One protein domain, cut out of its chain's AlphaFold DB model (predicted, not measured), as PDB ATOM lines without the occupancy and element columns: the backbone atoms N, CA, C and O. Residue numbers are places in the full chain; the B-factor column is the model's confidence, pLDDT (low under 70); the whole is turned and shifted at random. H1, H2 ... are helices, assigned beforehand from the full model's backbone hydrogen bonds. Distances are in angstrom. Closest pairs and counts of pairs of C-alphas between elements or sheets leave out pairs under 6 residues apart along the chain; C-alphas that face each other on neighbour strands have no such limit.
ATOM      1  N   TYR A 118      42.224 -14.081   7.618       76.25
ATOM      2  CA  TYR A 118      41.522 -14.218   6.345       76.25
ATOM      3  C   TYR A 118      41.744 -15.573   5.639       76.25
ATOM      4  O   TYR A 118      40.757 -16.129   5.147       76.25
ATOM      5  N   PRO A 119      42.954 -16.175   5.624       80.56
ATOM      6  CA  PRO A 119      43.175 -17.486   5.015       80.56
ATOM      7  C   PRO A 119      42.249 -18.576   5.559       80.56
ATOM      8  O   PRO A 119      41.772 -19.408   4.791       80.56
ATOM      9  N   MET A 120      41.910 -18.549   6.852       80.31
ATOM     10  CA  MET A 120      41.001 -19.543   7.432       80.31
ATOM     11  C   MET A 120      39.594 -19.465   6.848       80.31
ATOM     12  O   MET A 120      38.973 -20.499   6.607       80.31
ATOM     13  N   ARG A 121      39.106 -18.263   6.534       80.06
ATOM     14  CA  ARG A 121      37.841 -18.108   5.810       80.06
ATOM     15  C   ARG A 121      37.899 -18.769   4.435       80.06
ATOM     16  O   ARG A 121      36.948 -19.455   4.065       80.06
ATOM     17  N   ILE A 122      39.008 -18.606   3.711       80.75
ATOM     18  CA  ILE A 122      39.219 -19.249   2.407       80.75
ATOM     19  C   ILE A 122      39.224 -20.775   2.560       80.75
ATOM     20  O   ILE A 122      38.543 -21.461   1.801       80.75
ATOM     21  N   PHE A 123      39.923 -21.312   3.566       80.69
ATOM     22  CA  PHE A 123      39.952 -22.754   3.832       80.69
ATOM     23  C   PHE A 123      38.557 -23.329   4.096       80.69
ATOM     24  O   PHE A 123      38.203 -24.356   3.520       80.69
ATOM     25  N   TYR A 124      37.737 -22.655   4.905       82.25
ATOM     26  CA  TYR A 124      36.356 -23.082   5.140       82.25
ATOM     27  C   TYR A 124      35.495 -23.006   3.876       82.25
ATOM     28  O   TYR A 124      34.736 -23.932   3.603       82.25
ATOM     29  N   GLN A 125      35.619 -21.941   3.082       82.00
ATOM     30  CA  GLN A 125      34.902 -21.816   1.807       82.00
ATOM     31  C   GLN A 125      35.271 -22.941   0.840       82.00
ATOM     32  O   GLN A 125      34.386 -23.558   0.249       82.00
ATOM     33  N   TYR A 126      36.564 -23.244   0.726       80.44
ATOM     34  CA  TYR A 126      37.054 -24.354  -0.079       80.44
ATOM     35  C   TYR A 126      36.520 -25.696   0.432       80.44
ATOM     36  O   TYR A 126      36.019 -26.495  -0.356       80.44
ATOM     37  N   GLY A 127      36.577 -25.928   1.746       84.75
ATOM     38  CA  GLY A 127      36.088 -27.153   2.368       84.75
ATOM     39  C   GLY A 127      34.586 -27.367   2.181       84.75
ATOM     40  O   GLY A 127      34.175 -28.489   1.916       84.75
ATOM     41  N   MET A 128      33.776 -26.307   2.246       92.00
ATOM     42  CA  MET A 128      32.341 -26.392   1.948       92.00
ATOM     43  C   MET A 128      32.083 -26.692   0.469       92.00
ATOM     44  O   MET A 128      31.246 -27.531   0.157       92.00
ATOM     45  N   ALA A 129      32.819 -26.052  -0.446       91.31
ATOM     46  CA  ALA A 129      32.666 -26.272  -1.886       91.31
ATOM     47  C   ALA A 129      33.018 -27.705  -2.333       91.31
ATOM     48  O   ALA A 129      32.561 -28.139  -3.385       91.31
ATOM     49  N   HIS A 130      33.815 -28.423  -1.536       94.94
ATOM     50  CA  HIS A 130      34.248 -29.799  -1.797       94.94
ATOM     51  C   HIS A 130      33.698 -30.802  -0.771       94.94
ATOM     52  O   HIS A 130      34.207 -31.915  -0.677       94.94
ATOM     53  N   GLU A 131      32.692 -30.410   0.016       94.81
ATOM     54  CA  GLU A 131      32.003 -31.271   0.992       94.81
ATOM     55  C   GLU A 131      32.907 -31.869   2.096       94.81
ATOM     56  O   GLU A 131      32.543 -32.837   2.762       94.81
ATOM     57  N   TYR A 132      34.078 -31.278   2.357       91.00
ATOM     58  CA  TYR A 132      34.958 -31.678   3.464       91.00
ATOM     59  C   TYR A 132      34.445 -31.216   4.825       91.00
ATOM     60  O   TYR A 132      34.716 -31.851   5.844       91.00
ATOM     61  N   VAL A 133      33.721 -30.097   4.852       90.00
ATOM     62  CA  VAL A 133      33.054 -29.579   6.050       90.00
ATOM     63  C   VAL A 133      31.632 -29.149   5.694       90.00
ATOM     64  O   VAL A 133      31.429 -28.552   4.637       90.00
ATOM     65  N   PRO A 134      30.638 -29.418   6.558       90.31
ATOM     66  CA  PRO A 134      29.239 -29.129   6.247       90.31
ATOM     67  C   PRO A 134      28.894 -27.638   6.361       90.31
ATOM     68  O   PRO A 134      27.991 -27.158   5.682       90.31
ATOM     69  N   SER A 135      29.582 -26.900   7.236       92.38
ATOM     70  CA  SER A 135      29.350 -25.475   7.469       92.38
ATOM     71  C   SER A 135      30.519 -24.826   8.213       92.38
ATOM     72  O   SER A 135      31.375 -25.505   8.788       92.38
ATOM     73  N   VAL A 136      30.538 -23.490   8.223       89.31
ATOM     74  CA  VAL A 136      31.395 -22.718   9.130       89.31
ATOM     75  C   VAL A 136      30.786 -22.754  10.537       89.31
ATOM     76  O   VAL A 136      29.590 -22.480  10.668       89.31
ATOM     77  N   PRO A 137      31.569 -23.052  11.589       91.81
ATOM     78  CA  PRO A 137      31.104 -22.956  12.964       91.81
ATOM     79  C   PRO A 137      30.613 -21.554  13.327       91.81
ATOM     80  O   PRO A 137      31.033 -20.553  12.746       91.81
ATOM     81  N   THR A 138      29.757 -21.475  14.340       88.81
ATOM     82  CA  THR A 138      29.174 -20.218  14.820       88.81
ATOM     83  C   THR A 138      29.558 -19.979  16.275       88.81
ATOM     84  O   THR A 138      29.492 -20.889  17.101       88.81
ATOM     85  N   CYS A 139      29.925 -18.743  16.604       84.62
ATOM     86  CA  CYS A 139      30.186 -18.307  17.967       84.62
ATOM     87  C   CYS A 139      28.886 -18.322  18.753       84.62
ATOM     88  O   CYS A 139      27.939 -17.626  18.400       84.62
ATOM     89  N   SER A 140      28.837 -19.036  19.869       82.56
ATOM     90  CA  SER A 140      27.604 -19.109  20.666       82.56
ATOM     91  C   SER A 140      27.324 -17.877  21.534       82.56
ATOM     92  O   SER A 140      26.383 -17.900  22.320       82.56
ATOM     93  N   ILE A 141      28.137 -16.821  21.420       81.06
ATOM     94  CA  ILE A 141      27.939 -15.552  22.135       81.06
ATOM     95  C   ILE A 141      27.326 -14.502  21.205       81.06
ATOM     96  O   ILE A 141      26.282 -13.943  21.519       81.06
ATOM     97  N   CYS A 142      27.975 -14.217  20.072       80.25
ATOM     98  CA  CYS A 142      27.518 -13.194  19.123       80.25
ATOM     99  C   CYS A 142      26.748 -13.759  17.924       80.25
ATOM    100  O   CYS A 142      26.196 -12.984  17.154       80.25
ATOM    101  N   PHE A 143      26.712 -15.085  17.765       82.50
ATOM    102  CA  PHE A 143      26.080 -15.782  16.642       82.50
ATOM    103  C   PHE A 143      26.704 -15.514  15.259       82.50
ATOM    104  O   PHE A 143      26.138 -15.923  14.247       82.50
ATOM    105  N   ASP A 144      27.906 -14.930  15.208       82.56
ATOM    106  CA  ASP A 144      28.694 -14.790  13.979       82.56
ATOM    107  C   ASP A 144      29.580 -16.015  13.700       82.56
ATOM    108  O   ASP A 144      29.884 -16.820  14.584       82.56
ATOM    109  N   GLN A 145      30.035 -16.147  12.453       85.44
ATOM    110  CA  GLN A 145      30.921 -17.227  12.004       85.44
ATOM    111  C   GLN A 145      32.289 -17.196  12.702       85.44
ATOM    112  O   GLN A 145      32.920 -16.142  12.776       85.44
ATOM    113  N   VAL A 146      32.758 -18.364  13.154       86.31
ATOM    114  CA  VAL A 146      34.061 -18.571  13.807       86.31
ATOM    115  C   VAL A 146      34.944 -19.450  12.936       86.31
ATOM    116  O   VAL A 146      34.590 -20.581  12.607       86.31
ATOM    117  N   TYR A 147      36.125 -18.945  12.614       84.62
ATOM    118  CA  TYR A 147      37.067 -19.564  11.688       84.62
ATOM    119  C   TYR A 147      38.295 -20.157  12.378       84.62
ATOM    120  O   TYR A 147      38.896 -21.091  11.857       84.62
ATOM    121  N   LEU A 148      38.692 -19.627  13.534       80.88
ATOM    122  CA  LEU A 148      39.933 -20.025  14.212       80.88
ATOM    123  C   LEU A 148      39.678 -20.614  15.591       80.88
ATOM    124  O   LEU A 148      40.324 -21.569  16.013       80.88
ATOM    125  N   SER A 149      38.742 -20.009  16.308       84.12
ATOM    126  CA  SER A 149      38.702 -20.117  17.754       84.12
ATOM    127  C   SER A 149      37.864 -21.319  18.205       84.12
ATOM    128  O   SER A 149      36.645 -21.218  18.373       84.12
ATOM    129  N   LYS A 150      38.531 -22.458  18.431       89.44
ATOM    130  CA  LYS A 150      37.950 -23.674  19.015       89.44
ATOM    131  C   LYS A 150      38.566 -23.971  20.383       89.44
ATOM    132  O   LYS A 150      39.775 -24.140  20.495       89.44
ATOM    133  N   LEU A 151      37.716 -24.107  21.395       89.19
ATOM    134  CA  LEU A 151      38.112 -24.538  22.734       89.19
ATOM    135  C   LEU A 151      38.412 -26.044  22.761       89.19
ATOM    136  O   LEU A 151      37.831 -26.810  21.986       89.19
ATOM    137  N   GLN A 152      39.220 -26.499  23.719       90.69
ATOM    138  CA  GLN A 152      39.514 -27.924  23.936       90.69
ATOM    139  C   GLN A 152      38.250 -28.755  24.191       90.69
ATOM    140  O   GLN A 152      38.179 -29.921  23.810       90.69
ATOM    141  N   CYS A 153      37.204 -28.152  24.765       89.75
ATOM    142  CA  CYS A 153      35.903 -28.803  24.935       89.75
ATOM    143  C   CYS A 153      35.104 -28.971  23.626       89.75
ATOM    144  O   CYS A 153      33.975 -29.453  23.658       89.75
ATOM    145  N   GLY A 154      35.657 -28.557  22.483       90.94
ATOM    146  CA  GLY A 154      35.076 -28.716  21.149       90.94
ATOM    147  C   GLY A 154      34.207 -27.549  20.678       90.94
ATOM    148  O   GLY A 154      33.848 -27.505  19.502       90.94
ATOM    149  N   HIS A 155      33.893 -26.606  21.562       91.69
ATOM    150  CA  HIS A 155      33.024 -25.469  21.271       91.69
ATOM    151  C   HIS A 155      33.758 -24.318  20.585       91.69
ATOM    152  O   HIS A 155      34.895 -23.999  20.931       91.69
ATOM    153  N   TYR A 156      33.075 -23.660  19.646       91.38
ATOM    154  CA  TYR A 156      33.617 -22.538  18.885       91.38
ATOM    155  C   TYR A 156      33.133 -21.214  19.466       91.38
ATOM    156  O   TYR A 156      31.934 -20.975  19.614       91.38
ATOM    157  N   VAL A 157      34.082 -20.355  19.817       88.00
ATOM    158  CA  VAL A 157      33.820 -19.059  20.444       88.00
ATOM    159  C   VAL A 157      34.914 -18.107  20.000       88.00
ATOM    160  O   VAL A 157      36.082 -18.420  20.216       88.00
ATOM    161  N   HIS A 158      34.562 -16.953  19.427       83.00
ATOM    162  CA  HIS A 158      35.536 -15.903  19.112       83.00
ATOM    163  C   HIS A 158      36.363 -15.547  20.345       83.00
ATOM    164  O   HIS A 158      35.796 -15.337  21.425       83.00
ATOM    165  N   LYS A 159      37.684 -15.385  20.184       79.25
ATOM    166  CA  LYS A 159      38.536 -14.881  21.276       79.25
ATOM    167  C   LYS A 159      37.990 -13.570  21.831       79.25
ATOM    168  O   LYS A 159      37.958 -13.388  23.047       79.25
ATOM    169  N   THR A 160      37.476 -12.706  20.950       74.50
ATOM    170  CA  THR A 160      36.880 -11.423  21.337       74.50
ATOM    171  C   THR A 160      35.679 -11.548  22.255       74.50
ATOM    172  O   THR A 160      35.604 -10.882  23.289       74.50
ATOM    173  N   CYS A 161      34.757 -12.443  21.929       77.38
ATOM    174  CA  CYS A 161      33.581 -12.666  22.750       77.38
ATOM    175  C   CYS A 161      33.938 -13.314  24.095       77.38
ATOM    176  O   CYS A 161      33.397 -12.909  25.124       77.38
ATOM    177  N   LEU A 162      34.868 -14.275  24.108       78.25
ATOM    178  CA  LEU A 162      35.285 -14.957  25.337       78.25
ATOM    179  C   LEU A 162      35.996 -14.004  26.309       78.25
ATOM    180  O   LEU A 162      35.695 -14.002  27.503       78.25
ATOM    181  N   ILE A 163      36.892 -13.157  25.796       73.56
ATOM    182  CA  ILE A 163      37.567 -12.123  26.588       73.56
ATOM    183  C   ILE A 163      36.549 -11.111  27.119       73.56
ATOM    184  O   ILE A 163      36.581 -10.796  28.308       73.56
ATOM    185  N   ARG A 164      35.600 -10.656  26.288       69.94
ATOM    186  CA  ARG A 164      34.568  -9.696  26.705       69.94
ATOM    187  C   ARG A 164      33.710 -10.220  27.859       69.94
ATOM    188  O   ARG A 164      33.497  -9.511  28.843       69.94
ATOM    189  N   MET A 165      33.278 -11.479  27.773       71.19
ATOM    190  CA  MET A 165      32.525 -12.129  28.850       71.19
ATOM    191  C   MET A 165      33.299 -12.167  30.171       71.19
ATOM    192  O   MET A 165      32.697 -12.015  31.234       71.19
ATOM    193  N   ASN A 166      34.622 -12.341  30.104       67.38
ATOM    194  CA  ASN A 166      35.482 -12.318  31.281       67.38
ATOM    195  C   ASN A 166      35.654 -10.891  31.842       67.38
ATOM    196  O   ASN A 166      35.560 -10.691  33.051       67.38
ATOM    197  N   THR A 167      35.832  -9.883  30.974       60.62
ATOM    198  CA  THR A 167      36.029  -8.474  31.381       60.62
ATOM    199  C   THR A 167      34.804  -7.858  32.041       60.62
ATOM    200  O   THR A 167      34.925  -7.112  33.010       60.62
ATOM    201  N   GLU A 168      33.609  -8.162  31.539       57.22
ATOM    202  CA  GLU A 168      32.378  -7.513  31.992       57.22
ATOM    203  C   GLU A 168      31.785  -8.188  33.248       57.22
ATOM    204  O   GLU A 168      30.684  -7.847  33.670       57.22
ATOM    205  N   ARG A 169      32.505  -9.137  33.874       56.72
ATOM    206  CA  ARG A 169      32.080  -9.867  35.087       56.72
ATOM    207  C   ARG A 169      30.655 -10.441  35.001       56.72
ATOM    208  O   ARG A 169      29.961 -10.508  36.014       56.72
ATOM    209  N   TRP A 170      30.217 -10.910  33.826       47.38
ATOM    210  CA  TRP A 170      28.868 -11.490  33.658       47.38
ATOM    211  C   TRP A 170      28.643 -12.722  34.549       47.38
ATOM    212  O   TRP A 170      27.506 -13.065  34.861       47.38
ATOM    213  N   PHE A 171      29.727 -13.361  34.995       43.22
ATOM    214  CA  PHE A 171      29.720 -14.428  35.989       43.22
ATOM    215  C   PHE A 171      30.575 -14.009  37.188       43.22
ATOM    216  O   PHE A 171      31.737 -14.376  37.330       43.22
ATOM    217  N   SER A 172      29.991 -13.167  38.035       45.97
ATOM    218  CA  SER A 172      30.516 -12.815  39.349       45.97
ATOM    219  C   SER A 172      30.792 -14.069  40.199       45.97
ATOM    220  O   SER A 172      29.936 -14.950  40.266       45.97
ATOM    221  N   TYR A 173      31.936 -14.067  40.895       44.22
ATOM    222  CA  TYR A 173      32.392 -14.972  41.975       44.22
ATOM    223  C   TYR A 173      33.216 -16.217  41.618       44.22
ATOM    224  O   TYR A 173      33.822 -16.780  42.527       44.22
ATOM    225  N   ASP A 174      33.330 -16.612  40.350       51.50
ATOM    226  CA  ASP A 174      34.238 -17.699  39.951       51.50
ATOM    227  C   ASP A 174      35.601 -17.129  39.528       51.50
ATOM    228  O   ASP A 174      35.676 -16.255  38.665       51.50
ATOM    229  N   THR A 175      36.692 -17.617  40.120       59.12
ATOM    230  CA  THR A 175      38.064 -17.255  39.710       59.12
ATOM    231  C   THR A 175      38.495 -17.958  38.419       59.12
ATOM    232  O   THR A 175      39.549 -17.647  37.865       59.12
ATOM    233  N   GLU A 176      37.698 -18.911  37.928       71.31
ATOM    234  CA  GLU A 176      38.013 -19.715  36.753       71.31
ATOM    235  C   GLU A 176      37.164 -19.330  35.540       71.31
ATOM    236  O   GLU A 176      35.937 -19.428  35.548       71.31
ATOM    237  N   ILE A 177      37.843 -18.963  34.449       76.31
ATOM    238  CA  ILE A 177      37.214 -18.759  33.141       76.31
ATOM    239  C   ILE A 177      36.659 -20.101  32.651       76.31
ATOM    240  O   ILE A 177      37.373 -21.108  32.631       76.31
ATOM    241  N   LYS A 178      35.390 -20.113  32.236       84.00
ATOM    242  CA  LYS A 178      34.659 -21.310  31.798       84.00
ATOM    243  C   LYS A 178      34.150 -21.156  30.371       84.00
ATOM    244  O   LYS A 178      33.844 -20.054  29.919       84.00
ATOM    245  N   CYS A 179      33.999 -22.278  29.671       87.00
ATOM    246  CA  CYS A 179      33.306 -22.308  28.389       87.00
ATOM    247  C   CYS A 179      31.856 -21.812  28.572       87.00
ATOM    248  O   CYS A 179      31.147 -22.337  29.435       87.00
ATOM    249  N   PRO A 180      31.365 -20.860  27.757       83.00
ATOM    250  CA  PRO A 180      30.010 -20.323  27.907       83.00
ATOM    251  C   PRO A 180      28.911 -21.359  27.627       83.00
ATOM    252  O   PRO A 180      27.780 -21.183  28.079       83.00
ATOM    253  N   ILE A 181      29.247 -22.445  26.921       87.50
ATOM    254  CA  ILE A 181      28.303 -23.480  26.489       87.50
ATOM    255  C   ILE A 181      28.255 -24.624  27.503       87.50
ATOM    256  O   ILE A 181      27.243 -24.811  28.171       87.50
ATOM    257  N   CYS A 182      29.351 -25.372  27.670       90.19
ATOM    258  CA  CYS A 182      29.367 -26.535  28.568       90.19
ATOM    259  C   CYS A 182      29.747 -26.216  30.015       90.19
ATOM    260  O   CYS A 182      29.733 -27.119  30.846       90.19
ATOM    261  N   ARG A 183      30.127 -24.969  30.324       86.81
ATOM    262  CA  ARG A 183      30.556 -24.526  31.664       86.81
ATOM    263  C   ARG A 183      31.786 -25.243  32.231       86.81
ATOM    264  O   ARG A 183      32.155 -24.982  33.372       86.81
ATOM    265  N   ALA A 184      32.459 -26.078  31.436       88.00
ATOM    266  CA  ALA A 184      33.750 -26.648  31.798       88.00
ATOM    267  C   ALA A 184      34.789 -25.533  31.977       88.00
ATOM    268  O   ALA A 184      34.807 -24.570  31.202       88.00
ATOM    269  N   ALA A 185      35.645 -25.672  32.992       87.25
ATOM    270  CA  ALA A 185      36.782 -24.782  33.190       87.25
ATOM    271  C   ALA A 185      37.703 -24.831  31.967       87.25
ATOM    272  O   ALA A 185      37.957 -25.902  31.411       87.25
ATOM    273  N   LEU A 186      38.183 -23.664  31.536       86.06
ATOM    274  CA  LEU A 186      39.144 -23.585  30.445       86.06
ATOM    275  C   LEU A 186      40.466 -24.223  30.867       86.06
ATOM    276  O   LEU A 186      40.987 -23.948  31.954       86.06
ATOM    277  N   THR A 187      41.016 -25.052  29.984       86.88
ATOM    278  CA  THR A 187      42.311 -25.694  30.207       86.88
ATOM    279  C   THR A 187      43.436 -24.658  30.209       86.88
ATOM    280  O   THR A 187      43.272 -23.535  29.729       86.88
ATOM    281  N   SER A 188      44.618 -25.022  30.712       80.81
ATOM    282  CA  SER A 188      45.805 -24.163  30.586       80.81
ATOM    283  C   SER A 188      46.144 -23.859  29.124       80.81
ATOM    284  O   SER A 188      46.597 -22.757  28.833       80.81
ATOM    285  N   GLN A 189      45.866 -24.796  28.210       80.25
ATOM    286  CA  GLN A 189      46.059 -24.594  26.777       80.25
ATOM    287  C   GLN A 189      45.046 -23.598  26.205       80.25
ATOM    288  O   GLN A 189      45.452 -22.664  25.531       80.25
ATOM    289  N   ASP A 190      43.757 -23.720  26.544       83.19
ATOM    290  CA  ASP A 190      42.750 -22.719  26.155       83.19
ATOM    291  C   ASP A 190      43.149 -21.333  26.665       83.19
ATOM    292  O   ASP A 190      43.093 -20.350  25.932       83.19
ATOM    293  N   LYS A 191      43.603 -21.258  27.923       78.12
ATOM    294  CA  LYS A 191      44.100 -20.015  28.517       78.12
ATOM    295  C   LYS A 191      45.300 -19.468  27.733       78.12
ATOM    296  O   LYS A 191      45.376 -18.266  27.494       78.12
ATOM    297  N   TYR A 192      46.204 -20.334  27.285       74.19
ATOM    298  CA  TYR A 192      47.343 -19.934  26.471       74.19
ATOM    299  C   TYR A 192      46.931 -19.434  25.079       74.19
ATOM    300  O   TYR A 192      47.256 -18.307  24.706       74.19
ATOM    301  N   ASP A 193      46.136 -20.212  24.353       73.06
ATOM    302  CA  ASP A 193      45.738 -19.917  22.975       73.06
ATOM    303  C   ASP A 193      44.847 -18.676  22.876       73.06
ATOM    304  O   ASP A 193      44.920 -17.922  21.900       73.06
ATOM    305  N   TYR A 194      43.996 -18.450  23.877       70.50
ATOM    306  CA  TYR A 194      43.041 -17.343  23.877       70.50
ATOM    307  C   TYR A 194      43.562 -16.090  24.567       70.50
ATOM    308  O   TYR A 194      43.125 -14.996  24.209       70.50
ATOM    309  N   PHE A 195      44.473 -16.227  25.534       65.31
ATOM    310  CA  PHE A 195      44.895 -15.104  26.368       65.31
ATOM    311  C   PHE A 195      46.414 -14.885  26.382       65.31
ATOM    312  O   PHE A 195      46.821 -13.759  26.619       65.31
ATOM    313  N   LEU A 196      47.286 -15.862  26.117       51.50
ATOM    314  CA  LEU A 196      48.747 -15.662  26.227       51.50
ATOM    315  C   LEU A 196      49.474 -15.413  24.898       51.50
ATOM    316  O   LEU A 196      50.611 -14.960  24.936       51.50
ATOM    317  N   TRP A 197      48.838 -15.610  23.740       43.06
ATOM    318  CA  TRP A 197      49.465 -15.433  22.412       43.06
ATOM    319  C   TRP A 197      49.683 -13.967  21.963       43.06
ATOM    320  O   TRP A 197      49.671 -13.667  20.776       43.06
TER     321      TRP A 197
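What this domain is: This is residues 118 to 197 of the 199 residues of the protein "RING-type domain-containing protein" of viral metagenome (UniProt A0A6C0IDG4). This domain has little regular structure: it is a rod built mostly of loops, with H1 alone near one end and, in the other half, H2 and H3 set crosswise to each other. The long loop of residues 130 to 158 joins H1 to H2, and residues 167 to 175 stick out at the far end. The printed part has 80 residues, with three named helices in the order H1, H2, H3 and no named strand; the class is all helix, with 30 residues in helices. It is only just compact, close to loose, with a radius of gyration of the C-alphas of 13.8 A, and spans 46 by 22 by 21 A.

How they stand to each other: H1, residues 118 to 129, is apart from H2, residues 159 to 167, and from H3, residues 188 to 196. H2 and H3 are close but not clearly touching; their closest C-alphas, of Lys 159 and Tyr 194, are 5.8 A apart. Their lines are about perpendicular, at 87 degrees. In H1, H2 and H3 every O i to N i+4 pair is within hydrogen-bond range.

Where its parts are: H1 begins at C-alpha 118 (41.522, -14.218, 6.345) and is 17.1 A long. H2 is 12.2 A long. H3 is 10.0 A long and ends at C-alpha 196 (48.747, -15.662, 26.227).

The domain as a whole: The two C-alphas farthest apart, of His 130 and Tyr 173, are 46.3 A apart. The printed part has no cut, and both links are long. pLDDT is under 70 at residues 164, 166 to 175 and 195 to 197.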